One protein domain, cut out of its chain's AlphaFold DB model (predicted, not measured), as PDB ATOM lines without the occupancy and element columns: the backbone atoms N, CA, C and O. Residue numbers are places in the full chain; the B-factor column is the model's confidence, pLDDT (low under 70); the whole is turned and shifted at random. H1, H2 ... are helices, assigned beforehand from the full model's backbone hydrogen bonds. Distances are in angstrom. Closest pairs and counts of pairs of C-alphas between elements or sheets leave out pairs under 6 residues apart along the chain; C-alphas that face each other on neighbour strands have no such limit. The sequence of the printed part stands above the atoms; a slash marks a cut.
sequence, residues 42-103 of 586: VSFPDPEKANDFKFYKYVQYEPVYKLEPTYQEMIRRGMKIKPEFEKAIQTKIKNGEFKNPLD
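What this domain is: This is residues 42 to 103 of the 586 residues of the protein "BRCT domain-containing protein" of Mariniphaga sediminis (UniProt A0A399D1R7). Three short helices make a small, compact body: H1 and H3 lie side by side and run the same way, while H2 slants back from near their last residues, so that it spreads away from the pair as in a V. Residues 77 to 82 lead from the far end of H2 to the beginning of H3, and residues 96 to 103 fold back from the end of H3 as a tail without a named element. The printed part has 62 residues with three named helices, in the order H1, H2, H3, and no named strand; the class is all helix. It is compact, with a radius of gyration of the C-alphas of 10.4 A, and rounded, spanning 28 by 23 by 20 A.

Where its parts are: After residues 42 to 51, H1 runs from Asp 52, C-alpha at (33.378, -71.986, 131.678), to Tyr 61, 14.5 A. H2, residues 64 to 76, measures 18.1 A. H3, residues 83 to 95, measures 18.0 A and ends with C-alpha 95 at (23.008, -72.868, 149.378).

How they stand to each other: H1 and H2 are close but not clearly touching, with the C-alphas of Val 59 and Leu 67 the closest at 7.3 A; they run opposite ways at a steep tilt of 46 degrees. H1 and H3 touch, closest at the C-alphas of Val 59 and Ile 89, 6.1 A apart, and run the same way at a shallow tilt of 13 degrees. H2 and H3 form a helical hairpin and touch, H3 with residues 89 to 93 alone; the closest C-alphas, of Val 64 and Ile 93, are 5.6 A apart. They run opposite ways at 35.3 degrees, only just a steep tilt. In H1 and H3 every O i to N i+4 pair is within hydrogen-bond range; in H2, 8 of 9 are.

The domain as a whole: The C-alphas farthest apart, of Arg 76 and Asp 103, are 31.2 A from each other. The printed part has no cut; the link from H1 to H2 is tight and that from H2 to H3 short. The mean pLDDT of the printed part is 88.1, and residues 42 to 44 are under 70.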
ATOM      1  N   VAL A  42      15.102 -80.042 127.862       34.19
ATOM      2  CA  VAL A  42      15.684 -79.217 128.921       34.19
ATOM      3  C   VAL A  42      16.795 -78.392 128.270       34.19
ATOM      4  O   VAL A  42      17.780 -78.966 127.827       34.19
ATOM      5  N   SER A  43      16.602 -77.073 128.176       54.66
ATOM      6  CA  SER A  43      17.577 -76.109 127.642       54.66
ATOM      7  C   SER A  43      18.654 -75.856 128.696       54.66
ATOM      8  O   SER A  43      18.413 -75.134 129.667       54.66
ATOM      9  N   PHE A  44      19.826 -76.462 128.536       67.56
ATOM     10  CA  PHE A  44      20.986 -76.215 129.388       67.56
ATOM     11  C   PHE A  44      22.272 -76.257 128.556       67.56
ATOM     12  O   PHE A  44      22.340 -77.026 127.600       67.56
ATOM     13  N   PRO A  45      23.301 -75.458 128.891       76.56
ATOM     14  CA  PRO A  45      24.554 -75.464 128.147       76.56
ATOM     15  C   PRO A  45      25.203 -76.849 128.204       76.56
ATOM     16  O   PRO A  45      25.384 -77.402 129.290       76.56
ATOM     17  N   ASP A  46      25.568 -77.389 127.037       81.44
ATOM     18  CA  ASP A  46      26.271 -78.669 126.934       81.44
ATOM     19  C   ASP A  46      27.563 -78.607 127.776       81.44
ATOM     20  O   ASP A  46      28.475 -77.849 127.425       81.44
ATOM     21  N   PRO A  47      27.672 -79.375 128.879       83.12
ATOM     22  CA  PRO A  47      28.822 -79.330 129.780       83.12
ATOM     23  C   PRO A  47      30.145 -79.711 129.100       83.12
ATOM     24  O   PRO A  47      31.208 -79.399 129.637       83.12
ATOM     25  N   GLU A  48      30.099 -80.370 127.937       80.69
ATOM     26  CA  GLU A  48      31.288 -80.766 127.177       80.69
ATOM     27  C   GLU A  48      31.742 -79.694 126.176       80.69
ATOM     28  O   GLU A  48      32.922 -79.654 125.822       80.69
ATOM     29  N   LYS A  49      30.834 -78.818 125.722       79.94
ATOM     30  CA  LYS A  49      31.112 -77.810 124.679       79.94
ATOM     31  C   LYS A  49      31.108 -76.375 125.188       79.94
ATOM     32  O   LYS A  49      31.754 -75.521 124.585       79.94
ATOM     33  N   ALA A  50      30.362 -76.091 126.250       80.56
ATOM     34  CA  ALA A  50      30.243 -74.749 126.789       80.56
ATOM     35  C   ALA A  50      31.578 -74.265 127.368       80.56
ATOM     36  O   ALA A  50      32.308 -75.016 128.020       80.56
ATOM     37  N   ASN A  51      31.874 -72.981 127.156       87.31
ATOM     38  CA  ASN A  51      32.946 -72.320 127.888       87.31
ATOM     39  C   ASN A  51      32.559 -72.156 129.372       87.31
ATOM     40  O   ASN A  51      31.380 -72.194 129.740       87.31
ATOM     41  N   ASP A  52      33.569 -71.987 130.225       91.88
ATOM     42  CA  ASP A  52      33.378 -71.986 131.678       91.88
ATOM     43  C   ASP A  52      32.496 -70.817 132.135       91.88
ATOM     44  O   ASP A  52      31.649 -70.991 133.011       91.88
ATOM     45  N   PHE A  53      32.642 -69.649 131.501       89.81
ATOM     46  CA  PHE A  53      31.838 -68.466 131.804       89.81
ATOM     47  C   PHE A  53      30.346 -68.726 131.574       89.81
ATOM     48  O   PHE A  53      29.543 -68.535 132.489       89.81
ATOM     49  N   LYS A  54      29.980 -69.238 130.395       86.19
ATOM     50  CA  LYS A  54      28.595 -69.546 130.019       86.19
ATOM     51  C   LYS A  54      27.978 -70.602 130.932       86.19
ATOM     52  O   LYS A  54      26.823 -70.473 131.339       86.19
ATOM     53  N   PHE A  55      28.750 -71.624 131.306       90.38
ATOM     54  CA  PHE A  55      28.272 -72.654 132.222       90.38
ATOM     55  C   PHE A  55      28.010 -72.096 133.629       90.38
ATOM     56  O   PHE A  55      26.944 -72.316 134.202       90.38
ATOM     57  N   TYR A  56      28.944 -71.324 134.189       93.06
ATOM     58  CA  TYR A  56      28.756 -70.712 135.506       93.06
ATOM     59  C   TYR A  56      27.652 -69.651 135.520       93.06
ATOM     60  O   TYR A  56      26.919 -69.562 136.505       93.06
ATOM     61  N   LYS A  57      27.486 -68.892 134.430       88.88
ATOM     62  CA  LYS A  57      26.368 -67.960 134.231       88.88
ATOM     63  C   LYS A  57      25.027 -68.693 134.298       88.88
ATOM     64  O   LYS A  57      24.147 -68.271 135.045       88.88
ATOM     65  N   TYR A  58      24.902 -69.831 133.611       88.88
ATOM     66  CA  TYR A  58      23.714 -70.684 133.696       88.88
ATOM     67  C   TYR A  58      23.435 -71.129 135.137       88.88
ATOM     68  O   TYR A  58      22.341 -70.911 135.645       88.88
ATOM     69  N   VAL A  59      24.433 -71.664 135.849       92.38
ATOM     70  CA  VAL A  59      24.263 -72.100 137.250       92.38
ATOM     71  C   VAL A  59      23.873 -70.941 138.182       92.38
ATOM     72  O   VAL A  59      23.095 -71.131 139.119       92.38
ATOM     73  N   GLN A  60      24.403 -69.735 137.952       92.50
ATOM     74  CA  GLN A  60      24.073 -68.551 138.747       92.50
ATOM     75  C   GLN A  60      22.590 -68.176 138.623       92.50
ATOM     76  O   GLN A  60      21.942 -67.947 139.651       92.50
ATOM     77  N   TYR A  61      22.067 -68.113 137.396       85.94
ATOM     78  CA  TYR A  61      20.724 -67.595 137.115       85.94
ATOM     79  C   TYR A  61      19.628 -68.661 137.114       85.94
ATOM     80  O   TYR A  61      18.484 -68.342 137.437       85.94
ATOM     81  N   GLU A  62      19.951 -69.921 136.814       86.12
ATOM     82  CA  GLU A  62      18.950 -70.980 136.765       86.12
ATOM     83  C   GLU A  62      18.348 -71.210 138.166       86.12
ATOM     84  O   GLU A  62      19.076 -71.440 139.146       86.12
ATOM     85  N   PRO A  63      17.011 -71.162 138.305       84.31
ATOM     86  CA  PRO A  63      16.365 -71.446 139.574       84.31
ATOM     87  C   PRO A  63      16.669 -72.869 140.045       84.31
ATOM     88  O   PRO A  63      16.597 -73.820 139.270       84.31
ATOM     89  N   VAL A  64      16.917 -73.042 141.346       88.00
ATOM     90  CA  VAL A  64      17.290 -74.342 141.945       88.00
ATOM     91  C   VAL A  64      16.298 -75.455 141.586       88.00
ATOM     92  O   VAL A  64      16.705 -76.571 141.276       88.00
ATOM     93  N   TYR A  65      14.997 -75.146 141.564       84.25
ATOM     94  CA  TYR A  65      13.947 -76.115 141.237       84.25
ATOM     95  C   TYR A  65      13.985 -76.608 139.780       84.25
ATOM     96  O   TYR A  65      13.392 -77.644 139.489       84.25
ATOM     97  N   LYS A  66      14.657 -75.884 138.875       86.19
ATOM     98  CA  LYS A  66      14.945 -76.322 137.501       86.19
ATOM     99  C   LYS A  66      16.334 -76.941 137.393       86.19
ATOM    100  O   LYS A  66      16.475 -77.991 136.776       86.19
ATOM    101  N   LEU A  67      17.333 -76.334 138.035       88.12
ATOM    102  CA  LEU A  67      18.725 -76.774 137.974       88.12
ATOM    103  C   LEU A  67      18.919 -78.202 138.507       88.12
ATOM    104  O   LEU A  67      19.649 -78.980 137.901       88.12
ATOM    105  N   GLU A  68      18.254 -78.567 139.607       89.00
ATOM    106  CA  GLU A  68      18.362 -79.909 140.194       89.00
ATOM    107  C   GLU A  68      17.837 -81.007 139.243       89.00
ATOM    108  O   GLU A  68      18.609 -81.909 138.912       89.00
ATOM    109  N   PRO A  69      16.590 -80.950 138.721       88.38
ATOM    110  CA  PRO A  69      16.133 -81.898 137.701       88.38
ATOM    111  C   PRO A  69      17.042 -81.969 136.471       88.38
ATOM    112  O   PRO A  69      17.310 -83.062 135.973       88.38
ATOM    113  N   THR A  70      17.537 -80.821 136.000       88.25
ATOM    114  CA  THR A  70      18.466 -80.749 134.869       88.25
ATOM    115  C   THR A  70      19.766 -81.497 135.152       88.25
ATOM    116  O   THR A  70      20.229 -82.279 134.325       88.25
ATOM    117  N   TYR A  71      20.342 -81.302 136.335       91.06
ATOM    118  CA  TYR A  71      21.572 -81.967 136.742       91.06
ATOM    119  C   TYR A  71      21.408 -83.489 136.831       91.06
ATOM    120  O   TYR A  71      22.232 -84.242 136.305       91.06
ATOM    121  N   GLN A  72      20.303 -83.956 137.418       89.75
ATOM    122  CA  GLN A  72      19.985 -85.386 137.456       89.75
ATOM    123  C   GLN A  72      19.810 -85.966 136.049       89.75
ATOM    124  O   GLN A  72      20.241 -87.087 135.777       89.75
ATOM    125  N   GLU A  73      19.226 -85.197 135.131       89.06
ATOM    126  CA  GLU A  73      19.084 -85.584 133.731       89.06
ATOM    127  C   GLU A  73      20.439 -85.675 133.010       89.06
ATOM    128  O   GLU A  73      20.670 -86.648 132.291       89.06
ATOM    129  N   MET A  74      21.368 -84.738 133.241       88.00
ATOM    130  CA  MET A  74      22.737 -84.807 132.700       88.00
ATOM    131  C   MET A  74      23.445 -86.097 133.138       88.00
ATOM    132  O   MET A  74      24.015 -86.808 132.303       88.00
ATOM    133  N   ILE A  75      23.354 -86.437 134.430       90.06
ATOM    134  CA  ILE A  75      23.906 -87.684 134.979       90.06
ATOM    135  C   ILE A  75      23.229 -88.894 134.331       90.06
ATOM    136  O   ILE A  75      23.907 -89.820 133.883       90.06
ATOM    137  N   ARG A  76      21.891 -88.894 134.241       90.19
ATOM    138  CA  ARG A  76      21.109 -89.991 133.649       90.19
ATOM    139  C   ARG A  76      21.479 -90.236 132.185       90.19
ATOM    140  O   ARG A  76      21.486 -91.383 131.743       90.19
ATOM    141  N   ARG A  77      21.782 -89.171 131.439       87.75
ATOM    142  CA  ARG A  77      22.249 -89.221 130.045       87.75
ATOM    143  C   ARG A  77      23.727 -89.602 129.911       87.75
ATOM    144  O   ARG A  77      24.173 -89.832 128.792       87.75
ATOM    145  N   GLY A  78      24.469 -89.695 131.016       89.12
ATOM    146  CA  GLY A  78      25.892 -90.036 131.019       89.12
ATOM    147  C   GLY A  78      26.784 -88.947 130.422       89.12
ATOM    148  O   GLY A  78      27.844 -89.269 129.888       89.12
ATOM    149  N   MET A  79      26.353 -87.682 130.475       89.12
ATOM    150  CA  MET A  79      27.145 -86.550 129.983       89.12
ATOM    151  C   MET A  79      28.388 -86.358 130.854       89.12
ATOM    152  O   MET A  79      28.324 -86.526 132.076       89.12
ATOM    153  N   LYS A  80      29.525 -85.994 130.254       90.12
ATOM    154  CA  LYS A  80      30.738 -85.712 131.031       90.12
ATOM    155  C   LYS A  80      30.680 -84.294 131.583       90.12
ATOM    156  O   LYS A  80      30.790 -83.323 130.846       90.12
ATOM    157  N   ILE A  81      30.549 -84.183 132.899       90.81
ATOM    158  CA  ILE A  81      30.546 -82.902 133.608       90.81
ATOM    159  C   ILE A  81      31.924 -82.700 134.240       90.81
ATOM    160  O   ILE A  81      32.450 -83.605 134.891       90.81
ATOM    161  N   LYS A  82      32.530 -81.524 134.044       93.56
ATOM    162  CA  LYS A  82      33.798 -81.187 134.704       93.56
ATOM    163  C   LYS A  82      33.606 -81.160 136.234       93.56
ATOM    164  O   LYS A  82      32.563 -80.685 136.691       93.56
ATOM    165  N   PRO A  83      34.588 -81.587 137.049       94.31
ATOM    166  CA  PRO A  83      34.460 -81.568 138.511       94.31
ATOM    167  C   PRO A  83      34.083 -80.191 139.090       94.31
ATOM    168  O   PRO A  83      33.323 -80.087 140.051       94.31
ATOM    169  N   GLU A  84      34.594 -79.116 138.497       94.38
ATOM    170  CA  GLU A  84      34.300 -77.734 138.872       94.38
ATOM    171  C   GLU A  84      32.857 -77.307 138.554       94.38
ATOM    172  O   GLU A  84      32.237 -76.598 139.352       94.38
ATOM    173  N   PHE A  85      32.288 -77.794 137.451       94.75
ATOM    174  CA  PHE A  85      30.897 -77.559 137.055       94.75
ATOM    175  C   PHE A  85      29.931 -78.279 137.992       94.75
ATOM    176  O   PHE A  85      28.981 -77.678 138.497       94.75
ATOM    177  N   GLU A  86      30.220 -79.544 138.299       94.62
ATOM    178  CA  GLU A  86      29.470 -80.321 139.283       94.62
ATOM    179  C   GLU A  86      29.495 -79.636 140.658       94.62
ATOM    180  O   GLU A  86      28.454 -79.460 141.296       94.62
ATOM    181  N   LYS A  87      30.664 -79.150 141.092       95.81
ATOM    182  CA  LYS A  87      30.800 -78.403 142.348       95.81
ATOM    183  C   LYS A  87      29.965 -77.118 142.359       95.81
ATOM    184  O   LYS A  87      29.362 -76.804 143.388       95.81
ATOM    185  N   ALA A  88      29.926 -76.371 141.256       96.25
ATOM    186  CA  ALA A  88      29.111 -75.161 141.133       96.25
ATOM    187  C   ALA A  88      27.612 -75.475 141.268       96.25
ATOM    188  O   ALA A  88      26.925 -74.852 142.082       96.25
ATOM    189  N   ILE A  89      27.133 -76.494 140.547       94.94
ATOM    190  CA  ILE A  89      25.742 -76.961 140.600       94.94
ATOM    191  C   ILE A  89      25.363 -77.371 142.025       94.94
ATOM    192  O   ILE A  89      24.402 -76.849 142.592       94.94
ATOM    193  N   GLN A  90      26.164 -78.238 142.648       95.38
ATOM    194  CA  GLN A  90      25.927 -78.699 144.018       95.38
ATOM    195  C   GLN A  90      25.942 -77.544 145.030       95.38
ATOM    196  O   GLN A  90      25.173 -77.553 145.992       95.38
ATOM    197  N   THR A  91      26.782 -76.528 144.810       96.38
ATOM    198  CA  THR A  91      26.812 -75.318 145.644       96.38
ATOM    199  C   THR A  91      25.508 -74.530 145.521       96.38
ATOM    200  O   THR A  91      24.913 -74.213 146.551       96.38
ATOM    201  N   LYS A  92      25.021 -74.279 144.294       95.69
ATOM    202  CA  LYS A  92      23.742 -73.590 144.037       95.69
ATOM    203  C   LYS A  92      22.565 -74.340 144.660       95.69
ATOM    204  O   LYS A  92      21.744 -73.725 145.331       95.69
ATOM    205  N   ILE A  93      22.507 -75.661 144.487       93.75
ATOM    206  CA  ILE A  93      21.461 -76.520 145.062       93.75
ATOM    207  C   ILE A  93      21.465 -76.446 146.590       93.75
ATOM    208  O   ILE A  93      20.418 -76.270 147.210       93.75
ATOM    209  N   LYS A  94      22.644 -76.572 147.208       94.88
ATOM    210  CA  LYS A  94      22.777 -76.616 148.667       94.88
ATOM    211  C   LYS A  94      22.494 -75.268 149.325       94.88
ATOM    212  O   LYS A  94      21.851 -75.225 150.369       94.88
ATOM    213  N   ASN A  95      23.027 -74.191 148.756       93.50
ATOM    214  CA  ASN A  95      23.008 -72.868 149.378       93.50
ATOM    215  C   ASN A  95      21.852 -71.992 148.872       93.50
ATOM    216  O   ASN A  95      21.600 -70.937 149.440       93.50
ATOM    217  N   GLY A  96      21.173 -72.393 147.795       91.12
ATOM    218  CA  GLY A  96      20.170 -71.590 147.091       91.12
ATOM    219  C   GLY A  96      20.766 -70.568 146.113       91.12
ATOM    220  O   GLY A  96      20.096 -70.122 145.180       91.12
ATOM    221  N   GLU A  97      22.045 -70.236 146.276       91.88
ATOM    222  CA  GLU A  97      22.758 -69.238 145.485       91.88
ATOM    223  C   GLU A  97      24.143 -69.723 145.042       91.88
ATOM    224  O   GLU A  97      24.798 -70.539 145.693       91.88
ATOM    225  N   PHE A  98      24.581 -69.206 143.899       94.44
ATOM    226  CA  PHE A  98      25.918 -69.371 143.351       94.44
ATOM    227  C   PHE A  98      26.233 -68.105 142.566       94.44
ATOM    228  O   PHE A  98      25.389 -67.635 141.804       94.44
ATOM    229  N   LYS A  99      27.431 -67.562 142.766       94.06
ATOM    230  CA  LYS A  99      27.943 -66.434 141.998       94.06
ATOM    231  C   LYS A  99      28.992 -66.958 141.027       94.06
ATOM    232  O   LYS A  99      29.910 -67.656 141.455       94.06
ATOM    233  N   ASN A 100      28.856 -66.607 139.754       92.44
ATOM    234  CA  ASN A 100      29.843 -66.868 138.725       92.44
ATOM    235  C   ASN A 100      31.191 -66.281 139.188       92.44
ATOM    236  O   ASN A 100      31.262 -65.083 139.478       92.44
ATOM    237  N   PRO A 101      32.238 -67.112 139.338       93.31
ATOM    238  CA  PRO A 101      33.540 -66.647 139.794       93.31
ATOM    239  C   PRO A 101      34.321 -65.907 138.702       93.31
ATOM    240  O   PRO A 101      35.377 -65.359 139.001       93.31
ATOM    241  N   LEU A 102      33.841 -65.934 137.458       93.12
ATOM    242  CA  LEU A 102      34.487 -65.316 136.311       93.12
ATOM    243  C   LEU A 102      33.835 -63.968 136.006       93.12
ATOM    244  O   LEU A 102      32.609 -63.860 135.952       93.12
ATOM    245  N   ASP A 103      34.671 -62.962 135.775       89.25
ATOM    246  CA  ASP A 103      34.262 -61.691 135.190       89.25
ATOM    247  C   ASP A 103      34.317 -61.778 133.656       89.25
ATOM    248  O   ASP A 103      35.231 -62.389 133.097       89.25
TER     249      ASP A 103